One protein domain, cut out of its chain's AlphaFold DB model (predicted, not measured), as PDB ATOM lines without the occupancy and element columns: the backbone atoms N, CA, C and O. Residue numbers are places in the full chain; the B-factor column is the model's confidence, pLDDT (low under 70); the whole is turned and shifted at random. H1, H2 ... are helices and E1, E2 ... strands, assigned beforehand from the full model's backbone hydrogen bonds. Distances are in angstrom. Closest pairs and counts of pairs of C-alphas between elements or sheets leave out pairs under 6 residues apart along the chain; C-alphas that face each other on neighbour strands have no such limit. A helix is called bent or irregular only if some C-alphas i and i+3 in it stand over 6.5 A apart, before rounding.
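This is residues 3 to 155 of the 167 residues of an uncharacterized protein of Deltaproteobacteria bacterium (UniProt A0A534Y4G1). What does one see first? At one end of an elongated shape, the sheet of E2, E1, E4 and E7 lies loosely and partly face to face with the sheet of E3, E8 and E9, and the turns E3 to E4 and E7 to E8 pass from one to the other. At the other end the hairpin E5 and E6 has H3 beside it, while short H2 packs at the start of E5 and short H1 lies off to the side. What are the counts and size? The printed part has 153 residues, mixed in class, in the order E1 E2 H1 E3 E4 H2 E5 E6 E7 E8 H3 E9, and its three sheets are antiparallel. It is only just compact, close to loose, with a radius of gyration of the C-alphas of 17.5 A and spans of 57 by 31 by 28 A.

How is the largest sheet built? E2, residues 13 to 15, E1, residues 3 to 5, E4, residues 44 to 53, and E7, residues 98 to 108, stand in that order, strongly twisted; E1 and E2 form a hairpin. Within hydrogen-bond range are N 14 and O 3, 3.1 A, N 47 and O 4, 2.8 A, and N 51 and O 100, 2.8 A. E4 bends by 70 degrees at residue 47 and E7 by 87 degrees at residue 105. And the second sheet? E8, residues 111 to 119, pairs in a staggered way with E3, residues 34 to 41 (N 36 and O 115, 2.8 A), and with E9, residues 152 to 154 (N 118 and O 153, 2.9 A). The closest C-alphas of E7 and E9 are those of Gln 100 and Ala 154, 6.3 A apart. Where are the rest? E5, residues 79 to 85, and E6, residues 88 to 94, form a hairpin with N 81 and O 92 at 2.9 A; H3, residues 138 to 151, is irregular, C-alphas 139 and 142 being 7.2 A apart, and its closest C-alpha to E6 is Glu 145 to Ser 94, 7.1 A. H3 only grazes both larger sheets, the second only just, with 5 pairs of C-alphas within 10 A. H2, residues 67 to 74, comes closest to E5 at the C-alphas of Met 72 and Leu 80, 7.4 A, and H1, residues 25 to 30, is apart from H2, H3 and E8.

Where do E1 and E9 lie? E1 begins at C-alpha 3, (310.324, 398.684, 200.718), and E9 ends at C-alpha 154, (321.530, 392.223, 196.062). How long are the elements? E8 measures 25.3 A from first to last C-alpha, E7 25.0 A, E4 24.9 A, H3 20.6 A, E6 19.3 A, E3 19.0 A and E5 17.7 A. Do the helix backbones hold? Every O i to N i+4 pair is within hydrogen-bond range in H1 and H2, and 8 of 10 in H3.

How far does it reach? The C-alphas of Ser 9 and Ala 87, the two farthest apart, are 59.7 A apart. Which links are long? Those from E4 to H2 and from E8 to H3, and the printed part has no cut. Where is confidence low? Residues 6 to 12, 31 to 32, 39 and 154 to 155 are under 70, and the mean pLDDT of the printed part is 85.7.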
ATOM      1  N   LEU A   3     309.719 397.650 199.865       75.62
ATOM      2  CA  LEU A   3     310.324 398.684 200.718       75.62
ATOM      3  C   LEU A   3     309.541 398.816 202.030       75.62
ATOM      4  O   LEU A   3     308.310 398.830 201.982       75.62
ATOM      5  N   GLU A   4     310.231 398.952 203.168       80.81
ATOM      6  CA  GLU A   4     309.603 399.103 204.496       80.81
ATOM      7  C   GLU A   4     310.058 400.368 205.240       80.81
ATOM      8  O   GLU A   4     311.250 400.678 205.298       80.81
ATOM      9  N   THR A   5     309.119 401.087 205.864       77.69
ATOM     10  CA  THR A   5     309.396 402.230 206.756       77.69
ATOM     11  C   THR A   5     309.515 401.800 208.226       77.69
ATOM     12  O   THR A   5     308.900 400.827 208.652       77.69
ATOM     13  N   GLY A   6     310.268 402.543 209.046       63.31
ATOM     14  CA  GLY A   6     310.498 402.195 210.459       63.31
ATOM     15  C   GLY A   6     309.249 402.226 211.370       63.31
ATOM     16  O   GLY A   6     308.221 402.804 211.017       63.31
ATOM     17  N   PRO A   7     309.334 401.651 212.589       47.41
ATOM     18  CA  PRO A   7     308.215 401.606 213.529       47.41
ATOM     19  C   PRO A   7     307.919 402.994 214.124       47.41
ATOM     20  O   PRO A   7     308.563 403.437 215.074       47.41
ATOM     21  N   GLY A   8     306.917 403.675 213.565       50.38
ATOM     22  CA  GLY A   8     306.385 404.947 214.057       50.38
ATOM     23  C   GLY A   8     305.453 405.599 213.033       50.38
ATOM     24  O   GLY A   8     305.876 405.905 211.929       50.38
ATOM     25  N   SER A   9     304.181 405.793 213.406       43.50
ATOM     26  CA  SER A   9     303.087 406.324 212.562       43.50
ATOM     27  C   SER A   9     302.873 405.601 211.221       43.50
ATOM     28  O   SER A   9     302.868 406.229 210.172       43.50
ATOM     29  N   GLY A  10     302.610 404.292 211.284       57.91
ATOM     30  CA  GLY A  10     302.180 403.487 210.137       57.91
ATOM     31  C   GLY A  10     303.358 402.893 209.376       57.91
ATOM     32  O   GLY A  10     304.119 403.605 208.737       57.91
ATOM     33  N   GLU A  11     303.503 401.576 209.457       62.62
ATOM     34  CA  GLU A  11     304.381 400.830 208.561       62.62
ATOM     35  C   GLU A  11     303.794 400.931 207.148       62.62
ATOM     36  O   GLU A  11     302.667 400.490 206.907       62.62
ATOM     37  N   VAL A  12     304.507 401.598 206.239       67.19
ATOM     38  CA  VAL A  12     304.130 401.702 204.832       67.19
ATOM     39  C   VAL A  12     305.010 400.746 204.048       67.19
ATOM     40  O   VAL A  12     306.235 400.862 204.035       67.19
ATOM     41  N   GLU A  13     304.352 399.795 203.397       75.12
ATOM     42  CA  GLU A  13     304.965 398.842 202.489       75.12
ATOM     43  C   GLU A  13     304.693 399.272 201.046       75.12
ATOM     44  O   GLU A  13     303.535 399.434 200.653       75.12
ATOM     45  N   MET A  14     305.750 399.403 200.243       75.81
ATOM     46  CA  MET A  14     305.619 399.565 198.793       75.81
ATOM     47  C   MET A  14     306.101 398.304 198.091       75.81
ATOM     48  O   MET A  14     307.187 397.809 198.385       75.81
ATOM     49  N   LYS A  15     305.296 397.793 197.154       81.12
ATOM     50  CA  LYS A  15     305.634 396.631 196.328       81.12
ATOM     51  C   LYS A  15     305.721 397.033 194.866       81.12
ATOM     52  O   LYS A  15     304.755 397.553 194.318       81.12
ATOM     53  N   ALA A  16     306.843 396.712 194.237       80.50
ATOM     54  CA  ALA A  16     306.964 396.770 192.786       80.50
ATOM     55  C   ALA A  16     306.285 395.548 192.141       80.50
ATOM     56  O   ALA A  16     306.283 394.458 192.727       80.50
ATOM     57  N   ALA A  17     305.755 395.727 190.927       84.00
ATOM     58  CA  ALA A  17     305.243 394.633 190.103       84.00
ATOM     59  C   ALA A  17     306.346 393.592 189.797       84.00
ATOM     60  O   ALA A  17     307.536 393.920 189.875       84.00
ATOM     61  N   PRO A  18     305.990 392.337 189.462       88.94
ATOM     62  CA  PRO A  18     306.966 391.351 189.019       88.94
ATOM     63  C   PRO A  18     307.747 391.839 187.796       88.94
ATOM     64  O   PRO A  18     307.187 392.458 186.895       88.94
ATOM     65  N   LEU A  19     309.036 391.511 187.765       88.25
ATOM     66  CA  LEU A  19     309.938 391.808 186.658       88.25
ATOM     67  C   LEU A  19     310.445 390.499 186.051       88.25
ATOM     68  O   LEU A  19     310.783 389.566 186.783       88.25
ATOM     69  N   LEU A  20     310.532 390.453 184.723       90.50
ATOM     70  CA  LEU A  20     311.237 389.398 184.006       90.50
ATOM     71  C   LEU A  20     312.710 389.778 183.846       90.50
ATOM     72  O   LEU A  20     313.025 390.814 183.265       90.50
ATOM     73  N   ILE A  21     313.605 388.907 184.307       89.12
ATOM     74  CA  ILE A  21     315.023 388.973 183.953       89.12
ATOM     75  C   ILE A  21     315.256 387.933 182.864       89.12
ATOM     76  O   ILE A  21     315.316 386.738 183.149       89.12
ATOM     77  N   ASP A  22     315.365 388.400 181.622       89.38
ATOM     78  CA  ASP A  22     315.742 387.560 180.489       89.38
ATOM     79  C   ASP A  22     317.269 387.599 180.314       89.38
ATOM     80  O   ASP A  22     317.884 388.671 180.249       89.38
ATOM     81  N   LEU A  23     317.894 386.421 180.316       87.12
ATOM     82  CA  LEU A  23     319.335 386.257 180.147       87.12
ATOM     83  C   LEU A  23     319.584 385.474 178.865       87.12
ATOM     84  O   LEU A  23     319.334 384.268 178.794       87.12
ATOM     85  N   LEU A  24     320.115 386.157 177.858       87.00
ATOM     86  CA  LEU A  24     320.531 385.525 176.617       87.00
ATOM     87  C   LEU A  24     321.993 385.090 176.723       87.00
ATOM     88  O   LEU A  24     322.720 385.483 177.632       87.00
ATOM     89  N   GLN A  25     322.452 384.287 175.763       82.75
ATOM     90  CA  GLN A  25     323.813 383.743 175.765       82.75
ATOM     91  C   GLN A  25     324.921 384.783 176.062       82.75
ATOM     92  O   GLN A  25     325.780 384.469 176.882       82.75
ATOM     93  N   PRO A  26     324.908 386.010 175.497       80.94
ATOM     94  CA  PRO A  26     325.921 387.011 175.832       80.94
ATOM     95  C   PRO A  26     325.932 387.393 177.319       80.94
ATOM     96  O   PRO A  26     327.000 387.578 177.890       80.94
ATOM     97  N   ASP A  27     324.759 387.461 177.950       80.00
ATOM     98  CA  ASP A  27     324.611 387.811 179.366       80.00
ATOM     99  C   ASP A  27     325.109 386.690 180.283       80.00
ATOM    100  O   ASP A  27     325.720 386.938 181.322       80.00
ATOM    101  N   LEU A  28     324.873 385.440 179.868       79.50
ATOM    102  CA  LEU A  28     325.356 384.245 180.564       79.50
ATOM    103  C   LEU A  28     326.886 384.115 180.493       79.50
ATOM    104  O   LEU A  28     327.490 383.527 181.387       79.50
ATOM    105  N   GLU A  29     327.510 384.633 179.432       75.44
ATOM    106  CA  GLU A  29     328.963 384.601 179.229       75.44
ATOM    107  C   GLU A  29     329.690 385.742 179.957       75.44
ATOM    108  O   GLU A  29     330.825 385.553 180.401       75.44
ATOM    109  N   SER A  30     329.063 386.916 180.081       70.75
ATOM    110  CA  SER A  30     329.670 388.090 180.717       70.75
ATOM    111  C   SER A  30     329.439 388.171 182.226       70.75
ATOM    112  O   SER A  30     330.222 388.831 182.907       70.75
ATOM    113  N   GLY A  31     328.387 387.527 182.750       67.12
ATOM    114  CA  GLY A  31     328.014 387.616 184.166       67.12
ATOM    115  C   GLY A  31     327.647 389.041 184.589       67.12
ATOM    116  O   GLY A  31     327.920 389.441 185.718       67.12
ATOM    117  N   THR A  32     327.111 389.840 183.662       68.12
ATOM    118  CA  THR A  32     326.865 391.267 183.891       68.12
ATOM    119  C   THR A  32     325.755 391.466 184.930       68.12
ATOM    120  O   THR A  32     324.670 390.897 184.758       68.12
ATOM    121  N   PRO A  33     325.973 392.309 185.957       71.69
ATOM    122  CA  PRO A  33     324.925 392.719 186.887       71.69
ATOM    123  C   PRO A  33     323.705 393.294 186.157       71.69
ATOM    124  O   PRO A  33     323.816 393.865 185.069       71.69
ATOM    125  N   ARG A  34     322.520 393.125 186.743       75.88
ATOM    126  CA  ARG A  34     321.263 393.637 186.193       75.88
ATOM    127  C   ARG A  34     320.729 394.743 187.086       75.88
ATOM    128  O   ARG A  34     320.421 394.510 188.252       75.88
ATOM    129  N   GLU A  35     320.572 395.931 186.524       71.62
ATOM    130  CA  GLU A  35     319.834 396.999 187.189       71.62
ATOM    131  C   GLU A  35     318.336 396.678 187.175       71.62
ATOM    132  O   GLU A  35     317.765 396.282 186.155       71.62
ATOM    133  N   VAL A  36     317.702 396.844 188.327       74.00
ATOM    134  CA  VAL A  36     316.260 396.724 188.514       74.00
ATOM    135  C   VAL A  36     315.709 398.120 188.775       74.00
ATOM    136  O   VAL A  36     316.100 398.773 189.742       74.00
ATOM    137  N   ASP A  37     314.798 398.569 187.911       72.19
ATOM    138  CA  ASP A  37     314.092 399.843 188.070       72.19
ATOM    139  C   ASP A  37     313.031 399.737 189.174       72.19
ATOM    140  O   ASP A  37     312.219 398.804 189.223       72.19
ATOM    141  N   LEU A  38     313.040 400.727 190.057       71.50
ATOM    142  CA  LEU A  38     312.023 401.005 191.051       71.50
ATOM    143  C   LEU A  38     311.175 402.167 190.569       71.50
ATOM    144  O   LEU A  38     311.435 403.326 190.892       71.50
ATOM    145  N   ALA A  39     310.123 401.848 189.828       69.19
ATOM    146  CA  ALA A  39     309.174 402.853 189.396       69.19
ATOM    147  C   ALA A  39     308.332 403.369 190.577       69.19
ATOM    148  O   ALA A  39     307.872 402.594 191.416       69.19
ATOM    149  N   GLU A  40     308.085 404.681 190.584       73.81
ATOM    150  CA  GLU A  40     307.097 405.349 191.448       73.81
ATOM    151  C   GLU A  40     307.356 405.218 192.962       73.81
ATOM    152  O   GLU A  40     306.428 405.125 193.766       73.81
ATOM    153  N   VAL A  41     308.624 405.262 193.379       81.44
ATOM    154  CA  VAL A  41     308.980 405.324 194.801       81.44
ATOM    155  C   VAL A  41     308.571 406.685 195.363       81.44
ATOM    156  O   VAL A  41     308.910 407.730 194.805       81.44
ATOM    157  N   HIS A  42     307.859 406.677 196.489       83.88
ATOM    158  CA  HIS A  42     307.566 407.890 197.247       83.88
ATOM    159  C   HIS A  42     308.755 408.333 198.094       83.88
ATOM    160  O   HIS A  42     309.467 407.506 198.675       83.88
ATOM    161  N   ALA A  43     308.915 409.648 198.232       86.44
ATOM    162  CA  ALA A  43     309.930 410.224 199.091       86.44
ATOM    163  C   ALA A  43     309.773 409.731 200.539       86.44
ATOM    164  O   ALA A  43     308.697 409.820 201.135       86.44
ATOM    165  N   GLY A  44     310.858 409.227 201.120       86.88
ATOM    166  CA  GLY A  44     310.823 408.662 202.461       86.88
ATOM    167  C   GLY A  44     312.141 408.045 202.903       86.88
ATOM    168  O   GLY A  44     313.073 407.873 202.117       86.88
ATOM    169  N   THR A  45     312.200 407.713 204.192       87.62
ATOM    170  CA  THR A  45     313.292 406.927 204.771       87.62
ATOM    171  C   THR A  45     312.812 405.501 204.998       87.62
ATOM    172  O   THR A  45     311.925 405.252 205.820       87.62
ATOM    173  N   TYR A  46     313.429 404.573 204.279       86.50
ATOM    174  CA  TYR A  46     313.164 403.144 204.345       86.50
ATOM    175  C   TYR A  46     314.258 402.459 205.147       86.50
ATOM    176  O   TYR A  46     315.420 402.864 205.112       86.50
ATOM    177  N   ARG A  47     313.883 401.423 205.890       88.19
ATOM    178  CA  ARG A  47     314.815 400.661 206.720       88.19
ATOM    179  C   ARG A  47     315.209 399.321 206.106       88.19
ATOM    180  O   ARG A  47     316.180 398.711 206.540       88.19
ATOM    181  N   GLU A  48     314.459 398.886 205.101       87.12
ATOM    182  CA  GLU A  48     314.692 397.633 204.402       87.12
ATOM    183  C   GLU A  48     314.334 397.760 202.921       87.12
ATOM    184  O   GLU A  48     313.304 398.341 202.558       87.12
ATOM    185  N   ILE A  49     315.188 397.173 202.086       84.75
ATOM    186  CA  ILE A  49     314.912 396.836 200.695       84.75
ATOM    187  C   ILE A  49     314.912 395.313 200.581       84.75
ATOM    188  O   ILE A  49     315.911 394.666 200.892       84.75
ATOM    189  N   LYS A  50     313.823 394.733 200.075       86.94
ATOM    190  CA  LYS A  50     313.683 393.284 199.926       86.94
ATOM    191  C   LYS A  50     313.417 392.861 198.489       86.94
ATOM    192  O   LYS A  50     312.409 393.225 197.876       86.94
ATOM    193  N   PHE A  51     314.277 391.996 197.970       85.50
ATOM    194  CA  PHE A  51     314.081 391.290 196.711       85.50
ATOM    195  C   PHE A  51     313.500 389.910 196.974       85.50
ATOM    196  O   PHE A  51     313.833 389.241 197.951       85.50
ATOM    197  N   SER A  52     312.603 389.476 196.097       88.62
ATOM    198  CA  SER A  52     312.015 388.144 196.169       88.62
ATOM    199  C   SER A  52     312.018 387.537 194.781       88.62
ATOM    200  O   SER A  52     311.448 388.108 193.855       88.62
ATOM    201  N   ILE A  53     312.661 386.382 194.664       90.00
ATOM    202  CA  ILE A  53     312.523 385.490 193.526       90.00
ATOM    203  C   ILE A  53     311.405 384.529 193.889       90.00
ATOM    204  O   ILE A  53     311.542 383.718 194.802       90.00
ATOM    205  N   HIS A  54     310.282 384.653 193.199       92.25
ATOM    206  CA  HIS A  54     309.128 383.789 193.376       92.25
ATOM    207  C   HIS A  54     308.441 383.591 192.030       92.25
ATOM    208  O   HIS A  54     308.707 384.302 191.060       92.25
ATOM    209  N   LYS A  55     307.564 382.594 191.955       94.06
ATOM    210  CA  LYS A  55     306.771 382.357 190.753       94.06
ATOM    211  C   LYS A  55     305.776 383.507 190.578       94.06
ATOM    212  O   LYS A  55     305.058 383.787 191.536       94.06
ATOM    213  N   PRO A  56     305.671 384.125 189.393       94.31
ATOM    214  CA  PRO A  56     304.589 385.063 189.143       94.31
ATOM    215  C   PRO A  56     303.239 384.335 189.200       94.31
ATOM    216  O   PRO A  56     303.112 383.189 188.756       94.31
ATOM    217  N   SER A  57     302.227 385.005 189.741       93.69
ATOM    218  CA  SER A  57     300.828 384.596 189.650       93.69
ATOM    219  C   SER A  57     300.188 385.194 188.401       93.69
ATOM    220  O   SER A  57     300.506 386.309 188.002       93.69
ATOM    221  N   LEU A  58     299.220 384.489 187.809       93.94
ATOM    222  CA  LEU A  58     298.414 385.041 186.712       93.94
ATOM    223  C   LEU A  58     297.598 386.272 187.137       93.94
ATOM    224  O   LEU A  58     297.225 387.070 186.280       93.94
ATOM    225  N   ASP A  59     297.349 386.416 188.438       93.31
ATOM    226  CA  ASP A  59     296.613 387.539 189.020       93.31
ATOM    227  C   ASP A  59     297.530 388.706 189.435       93.31
ATOM    228  O   ASP A  59     297.034 389.752 189.860       93.31
ATOM    229  N   ASP A  60     298.857 388.554 189.335       91.31
ATOM    230  CA  ASP A  60     299.784 389.634 189.669       91.31
ATOM    231  C   ASP A  60     299.707 390.755 188.623       91.31
ATOM    232  O   ASP A  60     299.614 390.531 187.410       91.31
ATOM    233  N   GLN A  61     299.800 391.997 189.099       89.38
ATOM    234  CA  GLN A  61     299.795 393.173 188.238       89.38
ATOM    235  C   GLN A  61     300.925 393.094 187.201       89.38
ATOM    236  O   GLN A  61     302.077 392.840 187.536       89.38
ATOM    237  N   GLY A  62     300.592 393.341 185.933       88.25
ATOM    238  CA  GLY A  62     301.556 393.352 184.830       88.25
ATOM    239  C   GLY A  62     301.846 391.980 184.215       88.25
ATOM    240  O   GLY A  62     302.226 391.934 183.048       88.25
ATOM    241  N   VAL A  63     301.569 390.867 184.907       93.75
ATOM    242  CA  VAL A  63     301.868 389.518 184.383       93.75
ATOM    243  C   VAL A  63     301.103 389.215 183.099       93.75
ATOM    244  O   VAL A  63     301.674 388.676 182.163       93.75
ATOM    245  N   SER A  64     299.830 389.605 182.995       92.69
ATOM    246  CA  SER A  64     299.046 389.386 181.769       92.69
ATOM    247  C   SER A  64     299.470 390.267 180.585       92.69
ATOM    248  O   SER A  64     298.970 390.069 179.479       92.69
ATOM    249  N   LEU A  65     300.306 391.283 180.819       92.62
ATOM    250  CA  LEU A  65     300.772 392.235 179.805       92.62
ATOM    251  C   LEU A  65     302.171 391.883 179.279       92.62
ATOM    252  O   LEU A  65     302.540 392.340 178.200       92.62
ATOM    253  N   ASP A  66     302.922 391.061 180.014       94.06
ATOM    254  CA  ASP A  66     304.247 390.572 179.639       94.06
ATOM    255  C   ASP A  66     304.176 389.080 179.280       94.06
ATOM    256  O   ASP A  66     303.846 388.226 180.105       94.06
ATOM    257  N   ASN A  67     304.497 388.744 178.028       94.62
ATOM    258  CA  ASN A  67     304.397 387.368 177.537       94.62
ATOM    259  C   ASN A  67     305.327 386.393 178.278       94.62
ATOM    260  O   ASN A  67     304.977 385.221 178.427       94.62
ATOM    261  N   GLY A  68     306.504 386.848 178.716       93.25
ATOM    262  CA  GLY A  68     307.468 386.013 179.426       93.25
ATOM    263  C   GLY A  68     307.019 385.735 180.857       93.25
ATOM    264  O   GLY A  68     307.005 384.573 181.269       93.25
ATOM    265  N   LEU A  69     306.542 386.753 181.582       95.06
ATOM    266  CA  LEU A  69     305.929 386.567 182.903       95.06
ATOM    267  C   LEU A  69     304.679 385.689 182.827       95.06
ATOM    268  O   LEU A  69     304.532 384.766 183.631       95.06
ATOM    269  N   PHE A  70     303.804 385.920 181.844       95.62
ATOM    270  CA  PHE A  70     302.624 385.086 181.620       95.62
ATOM    271  C   PHE A  70     303.009 383.627 181.361       95.62
ATOM    272  O   PHE A  70     302.425 382.702 181.937       95.62
ATOM    273  N   TRP A  71     304.025 383.400 180.520       94.62
ATOM    274  CA  TRP A  71     304.548 382.066 180.264       94.62
ATOM    275  C   TRP A  71     305.082 381.424 181.548       94.62
ATOM    276  O   TRP A  71     304.637 380.328 181.894       94.62
ATOM    277  N   MET A  72     305.942 382.104 182.307       95.81
ATOM    278  CA  MET A  72     306.470 381.609 183.587       95.81
ATOM    279  C   MET A  72     305.362 381.247 184.582       95.81
ATOM    280  O   MET A  72     305.385 380.150 185.153       95.81
ATOM    281  N   ALA A  73     304.350 382.107 184.719       95.88
ATOM    282  CA  ALA A  73     303.183 381.867 185.566       95.88
ATOM    283  C   ALA A  73     302.421 380.611 185.116       95.88
ATOM    284  O   ALA A  73     302.141 379.724 185.924       95.88
ATOM    285  N   SER A  74     302.172 380.467 183.807       95.25
ATOM    286  CA  SER A  74     301.510 379.281 183.239       95.25
ATOM    287  C   SER A  74     302.300 377.984 183.455       95.25
ATOM    288  O   SER A  74     301.719 376.902 183.539       95.25
ATOM    289  N   GLN A  75     303.629 378.084 183.564       95.56
ATOM    290  CA  GLN A  75     304.513 376.953 183.822       95.56
ATOM    291  C   GLN A  75     304.709 376.672 185.318       95.56
ATOM    292  O   GLN A  75     305.364 375.677 185.643       95.56
ATOM    293  N   ASN A  76     304.135 377.493 186.210       95.38
ATOM    294  CA  ASN A  76     304.342 377.453 187.659       95.38
ATOM    295  C   ASN A  76     305.843 377.496 188.009       95.38
ATOM    296  O   ASN A  76     306.324 376.696 188.814       95.38
ATOM    297  N   ALA A  77     306.582 378.396 187.353       96.38
ATOM    298  CA  ALA A  77     308.035 378.489 187.422       96.38
ATOM    299  C   ALA A  77     308.498 379.910 187.766       96.38
ATOM    300  O   ALA A  77     307.923 380.886 187.298       96.38
ATOM    301  N   SER A  78     309.550 380.010 188.573       95.12
ATOM    302  CA  SER A  78     310.305 381.243 188.831       95.12
ATOM    303  C   SER A  78     311.641 381.247 188.091       95.12
ATOM    304  O   SER A  78     312.281 382.285 187.985       95.12
ATOM    305  N   VAL A  79     312.047 380.091 187.554       94.81
ATOM    306  CA  VAL A  79     313.245 379.925 186.733       94.81
ATOM    307  C   VAL A  79     312.928 378.976 185.583       94.81
ATOM    308  O   VAL A  79     312.450 377.854 185.797       94.81
ATOM    309  N   LEU A  80     313.214 379.425 184.365       95.12
ATOM    310  CA  LEU A  80     313.179 378.633 183.141       95.12
ATOM    311  C   LEU A  80     314.534 378.767 182.451       95.12
ATOM    312  O   LEU A  80     315.020 379.878 182.269       95.12
ATOM    313  N   VAL A  81     315.140 377.640 182.089       94.44
ATOM    314  CA  VAL A  81     316.410 377.609 181.359       94.44
ATOM    315  C   VAL A  81     316.283 376.641 180.205       94.44
ATOM    316  O   VAL A  81     316.091 375.445 180.426       94.44
ATOM    317  N   ASP A  82     316.441 377.147 178.990       94.00
ATOM    318  CA  ASP A  82     316.623 376.323 177.804       94.00
ATOM    319  C   ASP A  82     318.114 376.207 177.493       94.00
ATOM    320  O   ASP A  82     318.864 377.180 177.551       94.00
ATOM    321  N   GLY A  83     318.564 374.996 177.179       93.12
ATOM    322  CA  GLY A  83     319.978 374.747 176.951       93.12
ATOM    323  C   GLY A  83     320.250 373.445 176.224       93.12
ATOM    324  O   GLY A  83     319.351 372.757 175.745       93.12
ATOM    325  N   THR A  84     321.533 373.105 176.118       93.44
ATOM    326  CA  THR A  84     321.989 371.838 175.544       93.44
ATOM    327  C   THR A  84     322.991 371.179 176.478       93.44
ATOM    328  O   THR A  84     323.948 371.813 176.915       93.44
ATOM    329  N   ILE A  85     322.799 369.891 176.751       92.12
ATOM    330  CA  ILE A  85     323.719 369.067 177.526       92.12
ATOM    331  C   ILE A  85     324.082 367.817 176.723       92.12
ATOM    332  O   ILE A  85     323.209 367.108 176.237       92.12
ATOM    333  N   ASP A  86     325.378 367.580 176.501       92.06
ATOM    334  CA  ASP A  86     325.875 366.455 175.686       92.06
ATOM    335  C   ASP A  86     325.181 366.352 174.310       92.06
ATOM    336  O   ASP A  86     324.762 365.280 173.872       92.06
ATOM    337  N   ALA A  87     325.036 367.505 173.641       94.62
ATOM    338  CA  ALA A  87     324.327 367.688 172.366       94.62
ATOM    339  C   ALA A  87     322.811 367.392 172.389       94.62
ATOM    340  O   ALA A  87     322.181 367.330 171.333       94.62
ATOM    341  N   ARG A  88     322.200 367.232 173.570       95.00
ATOM    342  CA  ARG A  88     320.751 367.059 173.739       95.00
ATOM    343  C   ARG A  88     320.122 368.340 174.282       95.00
ATOM    344  O   ARG A  88     320.612 368.847 175.292       95.00
ATOM    345  N   PRO A  89     319.051 368.858 173.660       96.88
ATOM    346  CA  PRO A  89     318.344 370.003 174.209       96.88
ATOM    347  C   PRO A  89     317.674 369.628 175.536       96.88
ATOM    348  O   PRO A  89     317.205 368.499 175.703       96.88
ATOM    349  N   PHE A  90     317.606 370.580 176.458       96.00
ATOM    350  CA  PHE A  90     316.855 370.453 177.701       96.00
ATOM    351  C   PHE A  90     316.134 371.761 178.031       96.00
ATOM    352  O   PHE A  90     316.597 372.839 177.667       96.00
ATOM    353  N   THR A  91     315.045 371.633 178.789       95.50
ATOM    354  CA  THR A  91     314.393 372.742 179.487       95.50
ATOM    355  C   THR A  91     314.399 372.418 180.973       95.50
ATOM    356  O   THR A  91     313.754 371.460 181.412       95.50
ATOM    357  N   PHE A  92     315.127 373.202 181.759       95.88
ATOM    358  CA  PHE A  92     315.078 373.137 183.210       95.88
ATOM    359  C   PHE A  92     314.024 374.117 183.715       95.88
ATOM    360  O   PHE A  92     314.032 375.299 183.382       95.88
ATOM    361  N   ARG A  93     313.103 373.612 184.532       96.25
ATOM    362  CA  ARG A  93     312.000 374.385 185.101       96.25
ATOM    363  C   ARG A  93     312.032 374.274 186.604       96.25
ATOM    364  O   ARG A  93     311.927 373.161 187.113       96.25
ATOM    365  N   SER A  94     312.074 375.383 187.323       95.25
ATOM    366  CA  SER A  94     311.984 375.340 188.779       95.25
ATOM    367  C   SER A  94     311.097 376.431 189.365       95.25
ATOM    368  O   SER A  94     310.850 377.471 188.759       95.25
ATOM    369  N   ALA A  95     310.597 376.127 190.557       94.94
ATOM    370  CA  ALA A  95     309.780 376.954 191.424       94.94
ATOM    371  C   ALA A  95     310.613 377.416 192.632       94.94
ATOM    372  O   ALA A  95     310.179 377.274 193.774       94.94
ATOM    373  N   VAL A  96     311.829 377.902 192.377       93.50
ATOM    374  CA  VAL A  96     312.704 378.469 193.404       93.50
ATOM    375  C   VAL A  96     311.996 379.626 194.106       93.50
ATOM    376  O   VAL A  96     311.460 380.522 193.452       93.50
ATOM    377  N   ASP A  97     312.036 379.602 195.432       91.25
ATOM    378  CA  ASP A  97     311.718 380.738 196.288       91.25
ATOM    379  C   ASP A  97     313.017 381.214 196.943       91.25
ATOM    380  O   ASP A  97     313.758 380.397 197.500       91.25
ATOM    381  N   ALA A  98     313.333 382.496 196.818       86.56
ATOM    382  CA  ALA A  98     314.486 383.098 197.469       86.56
ATOM    383  C   ALA A  98     314.191 384.550 197.828       86.56
ATOM    384  O   ALA A  98     313.479 385.255 197.113       86.56
ATOM    385  N   GLN A  99     314.787 385.013 198.922       87.81
ATOM    386  CA  GLN A  99     314.680 386.393 199.372       87.81
ATOM    387  C   GLN A  99     316.074 386.956 199.622       87.81
ATOM    388  O   GLN A  99     316.963 386.233 200.071       87.81
ATOM    389  N   GLN A 100     316.261 388.229 199.290       84.38
ATOM    390  CA  GLN A 100     317.444 389.008 199.643       84.38
ATOM    391  C   GLN A 100     316.963 390.267 200.347       84.38
ATOM    392  O   GLN A 100     316.094 390.963 199.823       84.38
ATOM    393  N   GLU A 101     317.511 390.534 201.521       86.25
ATOM    394  CA  GLU A 101     317.130 391.663 202.364       86.25
ATOM    395  C   GLU A 101     318.358 392.547 202.557       86.25
ATOM    396  O   GLU A 101     319.445 392.070 202.893       86.25
ATOM    397  N   LEU A 102     318.183 393.838 202.298       82.94
ATOM    398  CA  LEU A 102     319.153 394.879 202.578       82.94
ATOM    399  C   LEU A 102     318.568 395.731 203.695       82.94
ATOM    400  O   LEU A 102     317.677 396.546 203.463       82.94
ATOM    401  N   GLU A 103     319.051 395.519 204.913       86.38
ATOM    402  CA  GLU A 103     318.708 396.357 206.058       86.38
ATOM    403  C   GLU A 103     319.632 397.576 206.100       86.38
ATOM    404  O   GLU A 103     320.846 397.464 205.924       86.38
ATOM    405  N   GLY A 104     319.070 398.755 206.348       84.25
ATOM    406  CA  GLY A 104     319.829 399.998 206.321       84.25
ATOM    407  C   GLY A 104     318.976 401.223 206.613       84.25
ATOM    408  O   GLY A 104     317.945 401.141 207.275       84.25
ATOM    409  N   SER A 105     319.422 402.382 206.143       85.19
ATOM    410  CA  SER A 105     318.644 403.620 206.166       85.19
ATOM    411  C   SER A 105     318.713 404.259 204.786       85.19
ATOM    412  O   SER A 105     319.630 405.023 204.495       85.19
ATOM    413  N   PHE A 106     317.731 403.957 203.947       83.12
ATOM    414  CA  PHE A 106     317.659 404.399 202.558       83.12
ATOM    415  C   PHE A 106     316.773 405.637 202.470       83.12
ATOM    416  O   PHE A 106     315.575 405.566 202.741       83.12
ATOM    417  N   THR A 107     317.350 406.787 202.125       87.19
ATOM    418  CA  THR A 107     316.577 408.020 201.916       87.19
ATOM    419  C   THR A 107     316.368 408.216 200.427       87.19
ATOM    420  O   THR A 107     317.296 408.589 199.718       87.19
ATOM    421  N   LEU A 108     315.149 407.951 199.967       85.25
ATOM    422  CA  LEU A 108     314.775 408.040 198.559       85.25
ATOM    423  C   LEU A 108     313.912 409.287 198.346       85.25
ATOM    424  O   LEU A 108     313.114 409.652 199.212       85.25
ATOM    425  N   GLY A 109     314.099 409.965 197.215       85.12
ATOM    426  CA  GLY A 109     313.198 411.022 196.744       85.12
ATOM    427  C   GLY A 109     312.006 410.453 195.971       85.12
ATOM    428  O   GLY A 109     311.954 409.253 195.713       85.12
ATOM    429  N   ASP A 110     311.072 411.310 195.563       85.38
ATOM    430  CA  ASP A 110     309.999 410.896 194.655       85.38
ATOM    431  C   ASP A 110     310.569 410.542 193.272       85.38
ATOM    432  O   ASP A 110     311.373 411.301 192.721       85.38
ATOM    433  N   GLY A 111     310.113 409.434 192.685       82.25
ATOM    434  CA  GLY A 111     310.403 409.076 191.295       82.25
ATOM    435  C   GLY A 111     310.997 407.681 191.116       82.25
ATOM    436  O   GLY A 111     310.770 406.790 191.932       82.25
ATOM    437  N   SER A 112     311.714 407.498 190.004       78.00
ATOM    438  CA  SER A 112     312.399 406.243 189.684       78.00
ATOM    439  C   SER A 112     313.767 406.174 190.349       78.00
ATOM    440  O   SER A 112     314.532 407.138 190.294       78.00
ATOM    441  N   HIS A 113     314.078 405.018 190.922       78.50
ATOM    442  CA  HIS A 113     315.396 404.685 191.471       78.50
ATOM    443  C   HIS A 113     315.863 403.363 190.883       78.50
ATOM    444  O   HIS A 113     315.044 402.570 190.436       78.50
ATOM    445  N   TYR A 114     317.162 403.102 190.919       73.75
ATOM    446  CA  TYR A 114     317.720 401.839 190.450       73.75
ATOM    447  C   TYR A 114     318.326 401.092 191.625       73.75
ATOM    448  O   TYR A 114     318.884 401.698 192.538       73.75
ATOM    449  N   VAL A 115     318.194 399.772 191.610       73.50
ATOM    450  CA  VAL A 115     318.972 398.905 192.491       73.50
ATOM    451  C   VAL A 115     319.620 397.825 191.655       73.50
ATOM    452  O   VAL A 115     318.966 397.188 190.828       73.50
ATOM    453  N   THR A 116     320.901 397.593 191.900       74.94
ATOM    454  CA  THR A 116     321.656 396.558 191.209       74.94
ATOM    455  C   THR A 116     321.391 395.196 191.845       74.94
ATOM    456  O   THR A 116     321.653 394.950 193.026       74.94
ATOM    457  N   LEU A 117     320.873 394.273 191.037       77.12
ATOM    458  CA  LEU A 117     320.827 392.853 191.348       77.12
ATOM    459  C   LEU A 117     321.925 392.151 190.556       77.12
ATOM    460  O   LEU A 117     321.887 392.088 189.326       77.12
ATOM    461  N   ASN A 118     322.877 391.549 191.257       78.56
ATOM    462  CA  ASN A 118     323.838 390.678 190.609       78.56
ATOM    463  C   ASN A 118     323.304 389.244 190.545       78.56
ATOM    464  O   ASN A 118     322.779 388.702 191.525       78.56
ATOM    465  N   LEU A 119     323.455 388.635 189.371       82.25
ATOM    466  CA  LEU A 119     323.025 387.277 189.090       82.25
ATOM    467  C   LEU A 119     324.115 386.544 188.316       82.25
ATOM    468  O   LEU A 119     324.325 386.812 187.137       82.25
ATOM    469  N   ASP A 120     324.768 385.589 188.976       83.06
ATOM    470  CA  ASP A 120     325.802 384.751 188.362       83.06
ATOM    471  C   ASP A 120     325.278 383.325 188.077       83.06
ATOM    472  O   ASP A 120     325.231 382.482 188.983       83.06
ATOM    473  N   PRO A 121     324.885 383.012 186.829       85.69
ATOM    474  CA  PRO A 121     324.356 381.702 186.468       85.69
ATOM    475  C   PRO A 121     325.436 380.628 186.268       85.69
ATOM    476  O   PRO A 121     325.102 379.449 186.111       85.69
ATOM    477  N   SER A 122     326.726 380.989 186.285       84.56
ATOM    478  CA  SER A 122     327.824 380.092 185.897       84.56
ATOM    479  C   SER A 122     327.919 378.822 186.756       84.56
ATOM    480  O   SER A 122     328.356 377.776 186.276       84.56
ATOM    481  N   GLY A 123     327.462 378.888 188.012       87.19
ATOM    482  CA  GLY A 123     327.479 377.777 188.965       87.19
ATOM    483  C   GLY A 123     326.190 376.949 189.054       87.19
ATOM    484  O   GLY A 123     326.160 375.972 189.810       87.19
ATOM    485  N   TRP A 124     325.122 377.304 188.329       91.75
ATOM    486  CA  TRP A 124     323.793 376.688 188.496       91.75
ATOM    487  C   TRP A 124     323.791 375.180 188.252       91.75
ATOM    488  O   TRP A 124     323.260 374.412 189.054       91.75
ATOM    489  N   PHE A 125     324.444 374.740 187.178       93.25
ATOM    490  CA  PHE A 125     324.539 373.327 186.800       93.25
ATOM    491  C   PHE A 125     325.847 372.680 187.280       93.25
ATOM    492  O   PHE A 125     326.324 371.692 186.718       93.25
ATOM    493  N   GLY A 126     326.417 373.220 188.361       88.50
ATOM    494  CA  GLY A 126     327.648 372.733 188.962       88.50
ATOM    495  C   GLY A 126     328.900 373.139 188.185       88.50
ATOM    496  O   GLY A 126     328.944 374.183 187.546       88.50
ATOM    497  N   GLY A 127     329.947 372.324 188.302       81.88
ATOM    498  CA  GLY A 127     331.235 372.547 187.646       81.88
ATOM    499  C   GLY A 127     331.460 371.617 186.456       81.88
ATOM    500  O   GLY A 127     330.535 371.164 185.787       81.88
ATOM    501  N   SER A 128     332.720 371.278 186.206       82.44
ATOM    502  CA  SER A 128     333.098 370.275 185.210       82.44
ATOM    503  C   SER A 128     333.294 368.888 185.838       82.44
ATOM    504  O   SER A 128     333.423 368.731 187.057       82.44
ATOM    505  N   GLY A 129     333.313 367.847 184.999       87.06
ATOM    506  CA  GLY A 129     333.586 366.474 185.432       87.06
ATOM    507  C   GLY A 129     332.599 365.975 186.489       87.06
ATOM    508  O   GLY A 129     331.390 366.040 186.291       87.06
ATOM    509  N   ALA A 130     333.112 365.485 187.620       85.38
ATOM    510  CA  ALA A 130     332.298 364.942 188.711       85.38
ATOM    511  C   ALA A 130     331.444 365.992 189.450       85.38
ATOM    512  O   ALA A 130     330.521 365.615 190.165       85.38
ATOM    513  N   ALA A 131     331.740 367.287 189.294       88.50
ATOM    514  CA  ALA A 131     330.952 368.372 189.881       88.50
ATOM    515  C   ALA A 131     329.816 368.854 188.962       88.50
ATOM    516  O   ALA A 131     329.043 369.720 189.370       88.50
ATOM    517  N   ARG A 132     329.739 368.343 187.726       94.19
ATOM    518  CA  ARG A 132     328.701 368.698 186.757       94.19
ATOM    519  C   ARG A 132     327.368 368.079 187.155       94.19
ATOM    520  O   ARG A 132     327.292 366.880 187.420       94.19
ATOM    521  N   LEU A 133     326.313 368.882 187.111       96.06
ATOM    522  CA  LEU A 133     324.942 368.461 187.358       96.06
ATOM    523  C   LEU A 133     324.182 368.428 186.037       96.06
ATOM    524  O   LEU A 133     324.025 369.445 185.369       96.06
ATOM    525  N   ASP A 134     323.707 367.244 185.657       95.38
ATOM    526  CA  ASP A 134     322.824 367.080 184.504       95.38
ATOM    527  C   ASP A 134     321.391 367.506 184.888       95.38
ATOM    528  O   ASP A 134     320.806 366.868 185.771       95.38
ATOM    529  N   PRO A 135     320.812 368.551 184.263       96.25
ATOM    530  CA  PRO A 135     319.475 369.048 184.582       96.25
ATOM    531  C   PRO A 135     318.344 368.131 184.110       96.25
ATOM    532  O   PRO A 135     317.195 368.351 184.485       96.25
ATOM    533  N   THR A 136     318.648 367.111 183.303       95.88
ATOM    534  CA  THR A 136     317.687 366.078 182.890       95.88
ATOM    535  C   THR A 136     317.572 364.941 183.909       95.88
ATOM    536  O   THR A 136     316.683 364.099 183.802       95.88
ATOM    537  N   VAL A 137     318.453 364.917 184.915       95.81
ATOM    538  CA  VAL A 137     318.455 363.927 185.994       95.81
ATOM    539  C   VAL A 137     317.779 364.523 187.226       95.81
ATOM    540  O   VAL A 137     318.343 365.383 187.900       95.81
ATOM    541  N   ASP A 138     316.600 364.009 187.579       95.38
ATOM    542  CA  ASP A 138     315.795 364.523 188.699       95.38
ATOM    543  C   ASP A 138     316.544 364.554 190.040       95.38
ATOM    544  O   ASP A 138     316.344 365.463 190.843       95.38
ATOM    545  N   ALA A 139     317.457 363.605 190.274       96.56
ATOM    546  CA  ALA A 139     318.267 363.567 191.493       96.56
ATOM    547  C   ALA A 139     319.172 364.805 191.664       96.56
ATOM    548  O   ALA A 139     319.533 365.141 192.789       96.56
ATOM    549  N   ASN A 140     319.505 365.506 190.574       96.31
ATOM    550  CA  ASN A 140     320.311 366.726 190.612       96.31
ATOM    551  C   ASN A 140     319.477 367.984 190.890       96.31
ATOM    552  O   ASN A 140     320.046 369.020 191.237       96.31
ATOM    553  N   ARG A 141     318.144 367.914 190.756       95.38
ATOM    554  CA  ARG A 141     317.247 369.079 190.801       95.38
ATOM    555  C   ARG A 141     317.455 369.928 192.048       95.38
ATOM    556  O   ARG A 141     317.740 371.111 191.918       95.38
ATOM    557  N   SER A 142     317.363 369.344 193.241       95.50
ATOM    558  CA  SER A 142     317.479 370.118 194.483       95.50
ATOM    559  C   SER A 142     318.853 370.772 194.635       95.50
ATOM    560  O   SER A 142     318.967 371.850 195.207       95.50
ATOM    561  N   GLN A 143     319.912 370.147 194.115       95.81
ATOM    562  CA  GLN A 143     321.236 370.759 194.136       95.81
ATOM    563  C   GLN A 143     321.313 371.948 193.173       95.81
ATOM    564  O   GLN A 143     321.823 372.989 193.571       95.81
ATOM    565  N   ILE A 144     320.764 371.824 191.961       96.00
ATOM    566  CA  ILE A 144     320.674 372.923 190.988       96.00
ATOM    567  C   ILE A 144     319.860 374.089 191.572       96.00
ATOM    568  O   ILE A 144     320.308 375.230 191.542       96.00
ATOM    569  N   GLU A 145     318.708 373.808 192.183       95.00
ATOM    570  CA  GLU A 145     317.850 374.817 192.824       95.00
ATOM    571  C   GLU A 145     318.581 375.576 193.937       95.00
ATOM    572  O   GLU A 145     318.520 376.802 193.988       95.00
ATOM    573  N   ASN A 146     319.351 374.872 194.770       92.94
ATOM    574  CA  ASN A 146     320.178 375.502 195.801       92.94
ATOM    575  C   ASN A 146     321.290 376.388 195.217       92.94
ATOM    576  O   ASN A 146     321.623 377.412 195.811       92.94
ATOM    577  N   GLN A 147     321.894 376.009 194.084       92.19
ATOM    578  CA  GLN A 147     322.899 376.850 193.421       92.19
ATOM    579  C   GLN A 147     322.265 378.106 192.823       92.19
ATOM    580  O   GLN A 147     322.819 379.190 192.978       92.19
ATOM    581  N   ILE A 148     321.078 377.973 192.223       91.75
ATOM    582  CA  ILE A 148     320.302 379.111 191.724       91.75
ATOM    583  C   ILE A 148     319.945 380.067 192.865       91.75
ATOM    584  O   ILE A 148     320.156 381.265 192.755       91.75
ATOM    585  N   GLN A 149     319.474 379.568 194.007       90.25
ATOM    586  CA  GLN A 149     319.183 380.432 195.158       90.25
ATOM    587  C   GLN A 149     320.406 381.233 195.624       90.25
ATOM    588  O   GLN A 149     320.277 382.396 195.993       90.25
ATOM    589  N   ARG A 150     321.594 380.621 195.597       87.06
ATOM    590  CA  ARG A 150     322.849 381.241 196.048       87.06
ATOM    591  C   ARG A 150     323.442 382.241 195.059       87.06
ATOM    592  O   ARG A 150     324.298 383.023 195.464       87.06
ATOM    593  N   SER A 151     323.041 382.201 193.789       86.12
ATOM    594  CA  SER A 151     323.565 383.127 192.781       86.12
ATOM    595  C   SER A 151     322.950 384.515 192.853       86.12
ATOM    596  O   SER A 151     323.493 385.438 192.255       86.12
ATOM    597  N   PHE A 152     321.804 384.663 193.518       83.44
ATOM    598  CA  PHE A 152     321.168 385.962 193.684       83.44
ATOM    599  C   PHE A 152     321.857 386.726 194.805       83.44
ATOM    600  O   PHE A 152     321.847 386.289 195.957       83.44
ATOM    601  N   GLN A 153     322.436 387.873 194.467       75.69
ATOM    602  CA  GLN A 153     323.038 388.783 195.433       75.69
ATOM    603  C   GLN A 153     322.552 390.199 195.141       75.69
ATOM    604  O   GLN A 153     322.810 390.738 194.069       75.69
ATOM    605  N   ALA A 154     321.853 390.801 196.102       69.56
ATOM    606  CA  ALA A 154     321.530 392.223 196.062       69.56
ATOM    607  C   ALA A 154     322.584 393.005 196.860       69.56
ATOM    608  O   ALA A 154     323.061 392.532 197.898       69.56
ATOM    609  N   PHE A 155     322.961 394.186 196.382       67.88
ATOM    610  CA  PHE A 155     323.830 395.120 197.099       67.88
ATOM    611  C   PHE A 155     323.549 396.560 196.659       67.88
ATOM    612  O   PHE A 155     322.924 396.782 195.627       67.88
TER     613      PHE A 155